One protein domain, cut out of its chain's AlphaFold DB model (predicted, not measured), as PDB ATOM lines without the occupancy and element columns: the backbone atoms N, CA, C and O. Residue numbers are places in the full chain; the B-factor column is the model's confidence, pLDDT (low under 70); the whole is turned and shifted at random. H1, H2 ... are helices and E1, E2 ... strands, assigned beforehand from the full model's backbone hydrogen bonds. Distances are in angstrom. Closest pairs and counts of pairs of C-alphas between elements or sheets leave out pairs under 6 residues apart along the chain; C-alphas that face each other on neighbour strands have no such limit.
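Overview. This is residues 255 to 337 of the 365 residues of an uncharacterized protein of Aphidius gifuensis (UniProt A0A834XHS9). A small sheet of three short parallel strands, E1, E2 and E3, forms the core, with H2 over one face and H3 over the opposite face. H1 packs on E1 and E2 with its residues 265 to 270, and H4 lies past the end where the strands begin, grazing the sheet and packing across H1. The 83 printed residues hold four named helices and three named strands in the order E1, H1, E2, H2, E3, H3, H4, and the class is mostly helix. The sheet order is E1, E2, E3, all parallel; the whole is compact, with a radius of gyration of the C-alphas of 12.0 A and spans of 39 by 30 by 18 A.

Arrangement. E1, residues 257 to 259, is an edge strand. It is parallel to the inner strand E2, residues 276 to 278, with N 277 and O 257 at 2.9 A, within hydrogen-bond range. E2 is parallel to the edge strand E3, residues 298 to 300, with N 278 and O 299 at 2.8 A. H1, residues 263 to 271, is on the sheet; its closest C-alphas to E1 are those of Ala 269 and Phe 257, 6.8 A apart. E1, H1 and E2 form a strand-helix-strand unit, two parallel neighbour strands with a helix between, and its crossover is right-handed. E2, H2 and E3 form another, also right-handed, with H2 at residues 284 to 294. H2 is over E3 and, only just, with 3 of its C-alphas, over E2, at a height over the sheet of 8.4 A. It runs slantwise to the strands, at 43 degrees to E3 on the local plane. H1 and H2 only just touch, with 3 pairs of C-alphas within 8 A, the closest those of Ala 263 and Asn 288 at 6.7 A. H3, residues 308 to 320, is on the opposite face from H2, at a height of 9.7 A; it runs along the strands, at 16 degrees to E2 on the local plane. H3 is apart from H1 and H2. H4, residues 322 to 336, only grazes the sheet, with residues 324 to 328. It touches H1 about perpendicular, at 78 degrees, with the C-alphas of Ile 270 and Arg 332 closest at 5.3 A. In H1, H2, H3 and H4 every O i to N i+4 pair is within hydrogen-bond range.

Along the chain. E1 begins at C-alpha 257 (315.388, -61.697, -6.454). From first to last C-alpha H1 is 12.3 A long, H2 15.6 A, H3 18.1 A and H4 21.1 A. H3 begins at C-alpha 308 (318.360, -47.028, 1.477), and H4 ends at C-alpha 336 (308.311, -79.214, -10.535).

Size, cuts and confidence. The two C-alphas farthest apart are those of Asp 307 and Asp 337, at 39.1 A. The printed part has no cut and no long link; the link from E3 to H3, 7 residues, is short, and the other links are tight. The mean pLDDT of the printed part is 93.1, and no printed residue is under 70.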
ATOM      1  N   LYS A 255     321.379 -64.676  -4.329       87.31
ATOM      2  CA  LYS A 255     320.740 -65.051  -3.058       87.31
ATOM      3  C   LYS A 255     319.324 -64.512  -2.910       87.31
ATOM      4  O   LYS A 255     318.620 -64.925  -1.998       87.31
ATOM      5  N   LEU A 256     318.938 -63.563  -3.758       90.69
ATOM      6  CA  LEU A 256     317.699 -62.817  -3.619       90.69
ATOM      7  C   LEU A 256     317.284 -62.237  -4.972       90.69
ATOM      8  O   LEU A 256     318.126 -61.688  -5.685       90.69
ATOM      9  N   PHE A 257     315.996 -62.314  -5.285       92.06
ATOM     10  CA  PHE A 257     315.388 -61.697  -6.454       92.06
ATOM     11  C   PHE A 257     314.475 -60.543  -6.027       92.06
ATOM     12  O   PHE A 257     313.585 -60.716  -5.195       92.06
ATOM     13  N   VAL A 258     314.717 -59.349  -6.575       93.00
ATOM     14  CA  VAL A 258     313.976 -58.125  -6.233       93.00
ATOM     15  C   VAL A 258     313.129 -57.701  -7.428       93.00
ATOM     16  O   VAL A 258     313.681 -57.435  -8.494       93.00
ATOM     17  N   TYR A 259     311.807 -57.628  -7.273       92.38
ATOM     18  CA  TYR A 259     310.898 -57.275  -8.373       92.38
ATOM     19  C   TYR A 259     309.536 -56.788  -7.862       92.38
ATOM     20  O   TYR A 259     309.285 -56.751  -6.665       92.38
ATOM     21  N   GLN A 260     308.638 -56.408  -8.771       92.75
ATOM     22  CA  GLN A 260     307.363 -55.771  -8.426       92.75
ATOM     23  C   GLN A 260     306.227 -56.712  -7.984       92.75
ATOM     24  O   GLN A 260     305.200 -56.216  -7.556       92.75
ATOM     25  N   GLY A 261     306.347 -58.038  -8.096       90.50
ATOM     26  CA  GLY A 261     305.260 -58.981  -7.753       90.50
ATOM     27  C   GLY A 261     304.405 -59.495  -8.927       90.50
ATOM     28  O   GLY A 261     303.343 -60.062  -8.702       90.50
ATOM     29  N   GLY A 262     304.821 -59.315 -10.186       91.62
ATOM     30  CA  GLY A 262     304.108 -59.888 -11.344       91.62
ATOM     31  C   GLY A 262     304.178 -61.425 -11.418       91.62
ATOM     32  O   GLY A 262     305.174 -62.019 -11.004       91.62
ATOM     33  N   ALA A 263     303.153 -62.069 -11.986       89.56
ATOM     34  CA  ALA A 263     303.029 -63.534 -12.020       89.56
ATOM     35  C   ALA A 263     304.201 -64.244 -12.732       89.56
ATOM     36  O   ALA A 263     304.825 -65.123 -12.150       89.56
ATOM     37  N   GLN A 264     304.592 -63.799 -13.931       87.88
ATOM     38  CA  GLN A 264     305.686 -64.433 -14.692       87.88
ATOM     39  C   GLN A 264     307.027 -64.389 -13.944       87.88
ATOM     40  O   GLN A 264     307.736 -65.384 -13.846       87.88
ATOM     41  N   SER A 265     307.356 -63.242 -13.344       88.88
ATOM     42  CA  SER A 265     308.559 -63.104 -12.518       88.88
ATOM     43  C   SER A 265     308.465 -63.893 -11.204       88.88
ATOM     44  O   SER A 265     309.491 -64.279 -10.652       88.88
ATOM     45  N   THR A 266     307.249 -64.139 -10.700       91.44
ATOM     46  CA  THR A 266     307.013 -65.012  -9.541       91.44
ATOM     47  C   THR A 266     307.384 -66.453  -9.877       91.44
ATOM     48  O   THR A 266     308.153 -67.074  -9.147       91.44
ATOM     49  N   GLU A 267     306.874 -66.966 -10.997       90.69
ATOM     50  CA  GLU A 267     307.160 -68.321 -11.478       90.69
ATOM     51  C   GLU A 267     308.653 -68.517 -11.759       90.69
ATOM     52  O   GLU A 267     309.236 -69.504 -11.313       90.69
ATOM     53  N   GLU A 268     309.302 -67.547 -12.411       87.31
ATOM     54  CA  GLU A 268     310.745 -67.570 -12.675       87.31
ATOM     55  C   GLU A 268     311.562 -67.650 -11.374       87.31
ATOM     56  O   GLU A 268     312.499 -68.446 -11.263       87.31
ATOM     57  N   ALA A 269     311.184 -66.877 -10.351       90.50
ATOM     58  CA  ALA A 269     311.859 -66.886  -9.056       90.50
ATOM     59  C   ALA A 269     311.683 -68.217  -8.306       90.50
ATOM     60  O   ALA A 269     312.656 -68.740  -7.755       90.50
ATOM     61  N   ILE A 270     310.475 -68.796  -8.322       92.44
ATOM     62  CA  ILE A 270     310.211 -70.117  -7.731       92.44
ATOM     63  C   ILE A 270     310.988 -71.194  -8.492       92.44
ATOM     64  O   ILE A 270     311.691 -71.985  -7.868       92.44
ATOM     65  N   SER A 271     310.936 -71.192  -9.827       87.94
ATOM     66  CA  SER A 271     311.635 -72.162 -10.686       87.94
ATOM     67  C   SER A 271     313.136 -72.198 -10.404       87.94
ATOM     68  O   SER A 271     313.752 -73.264 -10.367       87.94
ATOM     69  N   ASN A 272     313.716 -71.036 -10.102       86.38
ATOM     70  CA  ASN A 272     315.129 -70.900  -9.778       86.38
ATOM     71  C   ASN A 272     315.452 -71.026  -8.281       86.38
ATOM     72  O   ASN A 272     316.625 -71.017  -7.911       86.38
ATOM     73  N   GLY A 273     314.450 -71.194  -7.414       89.69
ATOM     74  CA  GLY A 273     314.640 -71.311  -5.966       89.69
ATOM     75  C   GLY A 273     315.233 -70.049  -5.333       89.69
ATOM     76  O   GLY A 273     316.034 -70.147  -4.405       89.69
ATOM     77  N   LEU A 274     314.884 -68.867  -5.849       91.69
ATOM     78  CA  LEU A 274     315.408 -67.586  -5.378       91.69
ATOM     79  C   LEU A 274     314.402 -66.884  -4.461       91.69
ATOM     80  O   LEU A 274     313.331 -66.512  -4.938       91.69
ATOM     81  N   PRO A 275     314.741 -66.632  -3.180       94.69
ATOM     82  CA  PRO A 275     313.925 -65.823  -2.281       94.69
ATOM     83  C   PRO A 275     313.548 -64.470  -2.877       94.69
ATOM     84  O   PRO A 275     314.321 -63.883  -3.637       94.69
ATOM     85  N   ILE A 276     312.388 -63.946  -2.486       95.81
ATOM     86  CA  ILE A 276     311.791 -62.777  -3.139       95.81
ATOM     87  C   ILE A 276     311.720 -61.570  -2.205       95.81
ATOM     88  O   ILE A 276     311.057 -61.615  -1.172       95.81
ATOM     89  N   LEU A 277     312.317 -60.453  -2.618       96.94
ATOM     90  CA  LEU A 277     312.048 -59.139  -2.036       96.94
ATOM     91  C   LEU A 277     311.149 -58.347  -2.994       96.94
ATOM     92  O   LEU A 277     311.598 -57.817  -4.007       96.94
ATOM     93  N   GLY A 278     309.858 -58.304  -2.696       95.44
ATOM     94  CA  GLY A 278     308.855 -57.651  -3.526       95.44
ATOM     95  C   GLY A 278     308.772 -56.141  -3.301       95.44
ATOM     96  O   GLY A 278     308.809 -55.687  -2.164       95.44
ATOM     97  N   CYS A 279     308.572 -55.375  -4.370       94.81
ATOM     98  CA  CYS A 279     308.251 -53.944  -4.365       94.81
ATOM     99  C   CYS A 279     306.906 -53.712  -5.079       94.81
ATOM    100  O   CYS A 279     306.904 -53.209  -6.204       94.81
ATOM    101  N   PRO A 280     305.774 -54.137  -4.494       93.19
ATOM    102  CA  PRO A 280     304.475 -54.020  -5.146       93.19
ATOM    103  C   PRO A 280     304.027 -52.565  -5.244       93.19
ATOM    104  O   PRO A 280     304.058 -51.821  -4.267       93.19
ATOM    105  N   PHE A 281     303.558 -52.179  -6.426       88.44
ATOM    106  CA  PHE A 281     303.018 -50.851  -6.698       88.44
ATOM    107  C   PHE A 281     301.486 -50.846  -6.701       88.44
ATOM    108  O   PHE A 281     300.892 -49.923  -6.152       88.44
ATOM    109  N   PHE A 282     300.826 -51.853  -7.292       83.75
ATOM    110  CA  PHE A 282     299.356 -51.925  -7.338       83.75
ATOM    111  C   PHE A 282     298.817 -53.317  -7.723       83.75
ATOM    112  O   PHE A 282     299.524 -54.127  -8.315       83.75
ATOM    113  N   SER A 283     297.524 -53.549  -7.445       87.56
ATOM    114  CA  SER A 283     296.719 -54.675  -7.957       87.56
ATOM    115  C   SER A 283     297.226 -56.077  -7.557       87.56
ATOM    116  O   SER A 283     297.543 -56.328  -6.393       87.56
ATOM    117  N   ASP A 284     297.270 -56.993  -8.522       87.25
ATOM    118  CA  ASP A 284     297.636 -58.407  -8.454       87.25
ATOM    119  C   ASP A 284     299.041 -58.643  -7.890       87.25
ATOM    120  O   ASP A 284     299.305 -59.686  -7.294       87.25
ATOM    121  N   GLN A 285     299.915 -57.640  -7.973       93.00
ATOM    122  CA  GLN A 285     301.256 -57.674  -7.394       93.00
ATOM    123  C   GLN A 285     301.245 -57.978  -5.893       93.00
ATOM    124  O   GLN A 285     302.047 -58.777  -5.403       93.00
ATOM    125  N   TRP A 286     300.311 -57.368  -5.157       92.62
ATOM    126  CA  TRP A 286     300.151 -57.616  -3.724       92.62
ATOM    127  C   TRP A 286     299.641 -59.023  -3.448       92.62
ATOM    128  O   TRP A 286     300.120 -59.673  -2.522       92.62
ATOM    129  N   TYR A 287     298.695 -59.499  -4.254       92.62
ATOM    130  CA  TYR A 287     298.132 -60.837  -4.111       92.62
ATOM    131  C   TYR A 287     299.211 -61.915  -4.291       92.62
ATOM    132  O   TYR A 287     299.389 -62.754  -3.404       92.62
ATOM    133  N   ASN A 288     299.994 -61.829  -5.370       93.06
ATOM    134  CA  ASN A 288     301.078 -62.770  -5.662       93.06
ATOM    135  C   ASN A 288     302.129 -62.787  -4.540       93.06
ATOM    136  O   ASN A 288     302.507 -63.852  -4.048       93.06
ATOM    137  N   LEU A 289     302.565 -61.611  -4.072       94.62
ATOM    138  CA  LEU A 289     303.534 -61.523  -2.977       94.62
ATOM    139  C   LEU A 289     302.971 -62.028  -1.649       94.62
ATOM    140  O   LEU A 289     303.697 -62.679  -0.902       94.62
ATOM    141  N   ASN A 290     301.697 -61.769  -1.345       94.94
ATOM    142  CA  ASN A 290     301.079 -62.212  -0.098       94.94
ATOM    143  C   ASN A 290     301.053 -63.742   0.012       94.94
ATOM    144  O   ASN A 290     301.327 -64.285   1.081       94.94
ATOM    145  N   ILE A 291     300.809 -64.448  -1.098       94.06
ATOM    146  CA  ILE A 291     300.920 -65.912  -1.145       94.06
ATOM    147  C   ILE A 291     302.329 -66.351  -0.735       94.06
ATOM    148  O   ILE A 291     302.481 -67.210   0.131       94.06
ATOM    149  N   LEU A 292     303.366 -65.740  -1.305       96.19
ATOM    150  CA  LEU A 292     304.756 -66.120  -1.045       96.19
ATOM    151  C   LEU A 292     305.231 -65.737   0.360       96.19
ATOM    152  O   LEU A 292     305.985 -66.492   0.976       96.19
ATOM    153  N   MET A 293     304.770 -64.603   0.888       96.38
ATOM    154  CA  MET A 293     305.026 -64.195   2.272       96.38
ATOM    155  C   MET A 293     304.387 -65.179   3.258       96.38
ATOM    156  O   MET A 293     305.056 -65.624   4.185       96.38
ATOM    157  N   ASN A 294     303.145 -65.614   3.009       96.50
ATOM    158  CA  ASN A 294     302.476 -66.639   3.823       96.50
ATOM    159  C   ASN A 294     303.179 -68.004   3.760       96.50
ATOM    160  O   ASN A 294     303.089 -68.796   4.695       96.50
ATOM    161  N   ARG A 295     303.898 -68.283   2.668       95.94
ATOM    162  CA  ARG A 295     304.759 -69.467   2.524       95.94
ATOM    163  C   ARG A 295     306.171 -69.256   3.084       95.94
ATOM    164  O   ARG A 295     306.988 -70.165   2.999       95.94
ATOM    165  N   GLY A 296     306.474 -68.077   3.633       96.56
ATOM    166  CA  GLY A 296     307.780 -67.739   4.197       96.56
ATOM    167  C   GLY A 296     308.910 -67.681   3.167       96.56
ATOM    168  O   GLY A 296     310.061 -67.882   3.536       96.56
ATOM    169  N   ALA A 297     308.592 -67.465   1.888       97.06
ATOM    170  CA  ALA A 297     309.544 -67.430   0.771       97.06
ATOM    171  C   ALA A 297     309.826 -66.002   0.261       97.06
ATOM    172  O   ALA A 297     310.716 -65.792  -0.567       97.06
ATOM    173  N   ALA A 298     309.075 -65.013   0.752       97.25
ATOM    174  CA  ALA A 298     309.174 -63.628   0.314       97.25
ATOM    175  C   ALA A 298     309.046 -62.621   1.461       97.25
ATOM    176  O   ALA A 298     308.528 -62.937   2.531       97.25
ATOM    177  N   ARG A 299     309.450 -61.383   1.180       96.62
ATOM    178  CA  ARG A 299     309.174 -60.180   1.969       96.62
ATOM    179  C   ARG A 299     308.762 -59.048   1.031       96.62
ATOM    180  O   ARG A 299     309.332 -58.929  -0.048       96.62
ATOM    181  N   ALA A 300     307.826 -58.195   1.438       95.50
ATOM    182  CA  ALA A 300     307.460 -56.993   0.689       95.50
ATOM    183  C   ALA A 300     308.097 -55.728   1.292       95.50
ATOM    184  O   ALA A 300     308.188 -55.573   2.511       95.50
ATOM    185  N   LEU A 301     308.529 -54.818   0.424       94.75
ATOM    186  CA  LEU A 301     308.910 -53.451   0.750       94.75
ATOM    187  C   LEU A 301     307.686 -52.545   0.627       94.75
ATOM    188  O   LEU A 301     306.929 -52.633  -0.338       94.75
ATOM    189  N   ASP A 302     307.524 -51.638   1.587       91.00
ATOM    190  CA  ASP A 302     306.523 -50.578   1.500       91.00
ATOM    191  C   ASP A 302     307.046 -49.458   0.596       91.00
ATOM    192  O   ASP A 302     307.870 -48.641   1.011       91.00
ATOM    193  N   VAL A 303     306.571 -49.430  -0.651       88.62
ATOM    194  CA  VAL A 303     306.985 -48.450  -1.667       88.62
ATOM    195  C   VAL A 303     306.651 -47.004  -1.290       88.62
ATOM    196  O   VAL A 303     307.323 -46.094  -1.770       88.62
ATOM    197  N   ASN A 304     305.673 -46.773  -0.404       89.62
ATOM    198  CA  ASN A 304     305.318 -45.429   0.067       89.62
ATOM    199  C   ASN A 304     306.267 -44.922   1.161       89.62
ATOM    200  O   ASN A 304     306.294 -43.730   1.461       89.62
ATOM    201  N   ASN A 305     307.037 -45.821   1.774       92.19
ATOM    202  CA  ASN A 305     307.884 -45.530   2.922       92.19
ATOM    203  C   ASN A 305     309.219 -46.286   2.835       92.19
ATOM    204  O   ASN A 305     309.622 -46.989   3.769       92.19
ATOM    205  N   ILE A 306     309.915 -46.140   1.709       92.25
ATOM    206  CA  ILE A 306     311.173 -46.829   1.417       92.25
ATOM    207  C   ILE A 306     312.374 -45.878   1.448       92.25
ATOM    208  O   ILE A 306     312.314 -44.749   0.969       92.25
ATOM    209  N   ASP A 307     313.494 -46.359   1.984       94.31
ATOM    210  CA  ASP A 307     314.786 -45.680   1.936       94.31
ATOM    211  C   ASP A 307     315.929 -46.704   1.794       94.31
ATOM    212  O   ASP A 307     315.718 -47.923   1.792       94.31
ATOM    213  N   LYS A 308     317.160 -46.200   1.659       94.31
ATOM    214  CA  LYS A 308     318.360 -47.028   1.477       94.31
ATOM    215  C   LYS A 308     318.593 -48.007   2.634       94.31
ATOM    216  O   LYS A 308     319.003 -49.139   2.380       94.31
ATOM    217  N   GLU A 309     318.358 -47.590   3.877       96.06
ATOM    218  CA  GLU A 309     318.600 -48.432   5.051       96.06
ATOM    219  C   GLU A 309     317.540 -49.527   5.163       96.06
ATOM    220  O   GLU A 309     317.882 -50.678   5.421       96.06
ATOM    221  N   LYS A 310     316.273 -49.229   4.861       94.81
ATOM    222  CA  LYS A 310     315.206 -50.241   4.829       94.81
ATOM    223  C   LYS A 310     315.458 -51.315   3.777       94.81
ATOM    224  O   LYS A 310     315.320 -52.498   4.084       94.81
ATOM    225  N   ILE A 311     315.881 -50.924   2.570       95.19
ATOM    226  CA  ILE A 311     316.257 -51.877   1.512       95.19
ATOM    227  C   ILE A 311     317.429 -52.739   1.980       95.19
ATOM    228  O   ILE A 311     317.368 -53.964   1.917       95.19
ATOM    229  N   LYS A 312     318.494 -52.106   2.481       95.56
ATOM    230  CA  LYS A 312     319.695 -52.802   2.951       95.56
ATOM    231  C   LYS A 312     319.372 -53.797   4.069       95.56
ATOM    232  O   LYS A 312     319.820 -54.936   4.002       95.56
ATOM    233  N   ASN A 313     318.581 -53.390   5.057       96.50
ATOM    234  CA  ASN A 313     318.195 -54.241   6.179       96.50
ATOM    235  C   ASN A 313     317.339 -55.426   5.720       96.50
ATOM    236  O   ASN A 313     317.606 -56.548   6.137       96.50
ATOM    237  N   ALA A 314     316.380 -55.204   4.814       96.62
ATOM    238  CA  ALA A 314     315.576 -56.283   4.242       96.62
ATOM    239  C   ALA A 314     316.441 -57.301   3.479       96.62
ATOM    240  O   ALA A 314     316.282 -58.506   3.663       96.62
ATOM    241  N   ILE A 315     317.399 -56.828   2.672       96.00
ATOM    242  CA  ILE A 315     318.338 -57.704   1.959       96.00
ATOM    243  C   ILE A 315     319.196 -58.500   2.950       96.00
ATOM    244  O   ILE A 315     319.310 -59.715   2.809       96.00
ATOM    245  N   ILE A 316     319.789 -57.843   3.954       96.62
ATOM    246  CA  ILE A 316     320.647 -58.507   4.949       96.62
ATOM    247  C   ILE A 316     319.863 -59.579   5.707       96.62
ATOM    248  O   ILE A 316     320.363 -60.692   5.863       96.62
ATOM    249  N   GLU A 317     318.645 -59.271   6.146       96.50
ATOM    250  CA  GLU A 317     317.778 -60.226   6.833       96.50
ATOM    251  C   GLU A 317     317.504 -61.452   5.961       96.50
ATOM    252  O   GLU A 317     317.761 -62.577   6.386       96.50
ATOM    253  N   MET A 318     317.014 -61.244   4.737       96.62
ATOM    254  CA  MET A 318     316.619 -62.340   3.854       96.62
ATOM    255  C   MET A 318     317.799 -63.214   3.433       96.62
ATOM    256  O   MET A 318     317.666 -64.432   3.367       96.62
ATOM    257  N   VAL A 319     318.962 -62.611   3.173       93.56
ATOM    258  CA  VAL A 319     320.172 -63.353   2.791       93.56
ATOM    259  C   VAL A 319     320.768 -64.110   3.982       93.56
ATOM    260  O   VAL A 319     321.351 -65.177   3.790       93.56
ATOM    261  N   SER A 320     320.623 -63.594   5.207       94.25
ATOM    262  CA  SER A 320     321.143 -64.245   6.419       94.25
ATOM    263  C   SER A 320     320.204 -65.327   6.961       94.25
ATOM    264  O   SER A 320     320.653 -66.280   7.595       94.25
ATOM    265  N   ASN A 321     318.896 -65.199   6.725       96.12
ATOM    266  CA  ASN A 321     317.895 -66.148   7.187       96.12
ATOM    267  C   ASN A 321     317.631 -67.231   6.131       96.12
ATOM    268  O   ASN A 321     316.879 -67.033   5.175       96.12
ATOM    269  N   LYS A 322     318.198 -68.420   6.355       94.62
ATOM    270  CA  LYS A 322     318.082 -69.560   5.434       94.62
ATOM    271  C   LYS A 322     316.637 -70.016   5.186       94.62
ATOM    272  O   LYS A 322     316.370 -70.559   4.119       94.62
ATOM    273  N   SER A 323     315.698 -69.746   6.101       97.31
ATOM    274  CA  SER A 323     314.302 -70.188   5.953       97.31
ATOM    275  C   SER A 323     313.646 -69.695   4.661       97.31
ATOM    276  O   SER A 323     312.925 -70.464   4.036       97.31
ATOM    277  N   TYR A 324     313.957 -68.477   4.198       97.38
ATOM    278  CA  TYR A 324     313.437 -67.982   2.922       97.38
ATOM    279  C   TYR A 324     313.889 -68.852   1.742       97.38
ATOM    280  O   TYR A 324     313.084 -69.181   0.873       97.38
ATOM    281  N   CYS A 325     315.166 -69.251   1.740       93.62
ATOM    282  CA  CYS A 325     315.752 -70.138   0.735       93.62
ATOM    283  C   CYS A 325     315.149 -71.547   0.819       93.62
ATOM    284  O   CYS A 325     314.670 -72.081  -0.178       93.62
ATOM    285  N   ASP A 326     315.088 -72.124   2.019       96.44
ATOM    286  CA  ASP A 326     314.542 -73.468   2.220       96.44
ATOM    287  C   ASP A 326     313.054 -73.537   1.820       96.44
ATOM    288  O   ASP A 326     312.606 -74.517   1.227       96.44
ATOM    289  N   ASN A 327     312.277 -72.487   2.101       97.69
ATOM    290  CA  ASN A 327     310.859 -72.428   1.754       97.69
ATOM    291  C   ASN A 327     310.628 -72.268   0.249       97.69
ATOM    292  O   ASN A 327     309.750 -72.939  -0.293       97.69
ATOM    293  N   ILE A 328     311.402 -71.430  -0.447       95.94
ATOM    294  CA  ILE A 328     311.243 -71.293  -1.902       95.94
ATOM    295  C   ILE A 328     311.712 -72.543  -2.654       95.94
ATOM    296  O   ILE A 328     311.104 -72.901  -3.657       95.94
ATOM    297  N   VAL A 329     312.719 -73.262  -2.144       94.00
ATOM    298  CA  VAL A 329     313.125 -74.564  -2.697       94.00
ATOM    299  C   VAL A 329     312.009 -75.598  -2.538       94.00
ATOM    300  O   VAL A 329     311.697 -76.286  -3.503       94.00
ATOM    301  N   LYS A 330     311.316 -75.645  -1.394       96.25
ATOM    302  CA  LYS A 330     310.124 -76.506  -1.239       96.25
ATOM    303  C   LYS A 330     309.007 -76.136  -2.216       96.25
ATOM    304  O   LYS A 330     308.355 -77.014  -2.771       96.25
ATOM    305  N   LEU A 331     308.768 -74.840  -2.440       95.19
ATOM    306  CA  LEU A 331     307.791 -74.394  -3.441       95.19
ATOM    307  C   LEU A 331     308.203 -74.816  -4.853       95.19
ATOM    308  O   LEU A 331     307.351 -75.247  -5.623       95.19
ATOM    309  N   ARG A 332     309.497 -74.729  -5.177       93.81
ATOM    310  CA  ARG A 332     310.052 -75.218  -6.439       93.81
ATOM    311  C   ARG A 332     309.819 -76.712  -6.605       93.81
ATOM    312  O   ARG A 332     309.368 -77.120  -7.664       93.81
ATOM    313  N   GLU A 333     310.123 -77.514  -5.588       94.06
ATOM    314  CA  GLU A 333     309.907 -78.964  -5.612       94.06
ATOM    315  C   GLU A 333     308.439 -79.287  -5.900       94.06
ATOM    316  O   GLU A 333     308.165 -80.036  -6.826       94.06
ATOM    317  N   LEU A 334     307.503 -78.632  -5.205       92.56
ATOM    318  CA  LEU A 334     306.065 -78.787  -5.454       92.56
ATOM    319  C   LEU A 334     305.639 -78.336  -6.857       92.56
ATOM    320  O   LEU A 334     304.737 -78.921  -7.440       92.56
ATOM    321  N   MET A 335     306.253 -77.280  -7.395       89.31
ATOM    322  CA  MET A 335     305.947 -76.774  -8.736       89.31
ATOM    323  C   MET A 335     306.496 -77.686  -9.841       89.31
ATOM    324  O   MET A 335     305.903 -77.799 -10.912       89.31
ATOM    325  N   MET A 336     307.649 -78.309  -9.596       85.19
ATOM    326  CA  MET A 336     308.311 -79.214 -10.535       85.19
ATOM    327  C   MET A 336     307.794 -80.654 -10.427       85.19
ATOM    328  O   MET A 336     308.010 -81.430 -11.357       85.19
ATOM    329  N   ASP A 337     307.120 -81.001  -9.328       90.44
ATOM    330  CA  ASP A 337     306.445 -82.282  -9.125       90.44
ATOM    331  C   ASP A 337     305.138 -82.333  -9.922       90.44
ATOM    332  O   ASP A 337     304.061 -81.933  -9.476       90.44
TER     333      ASP A 337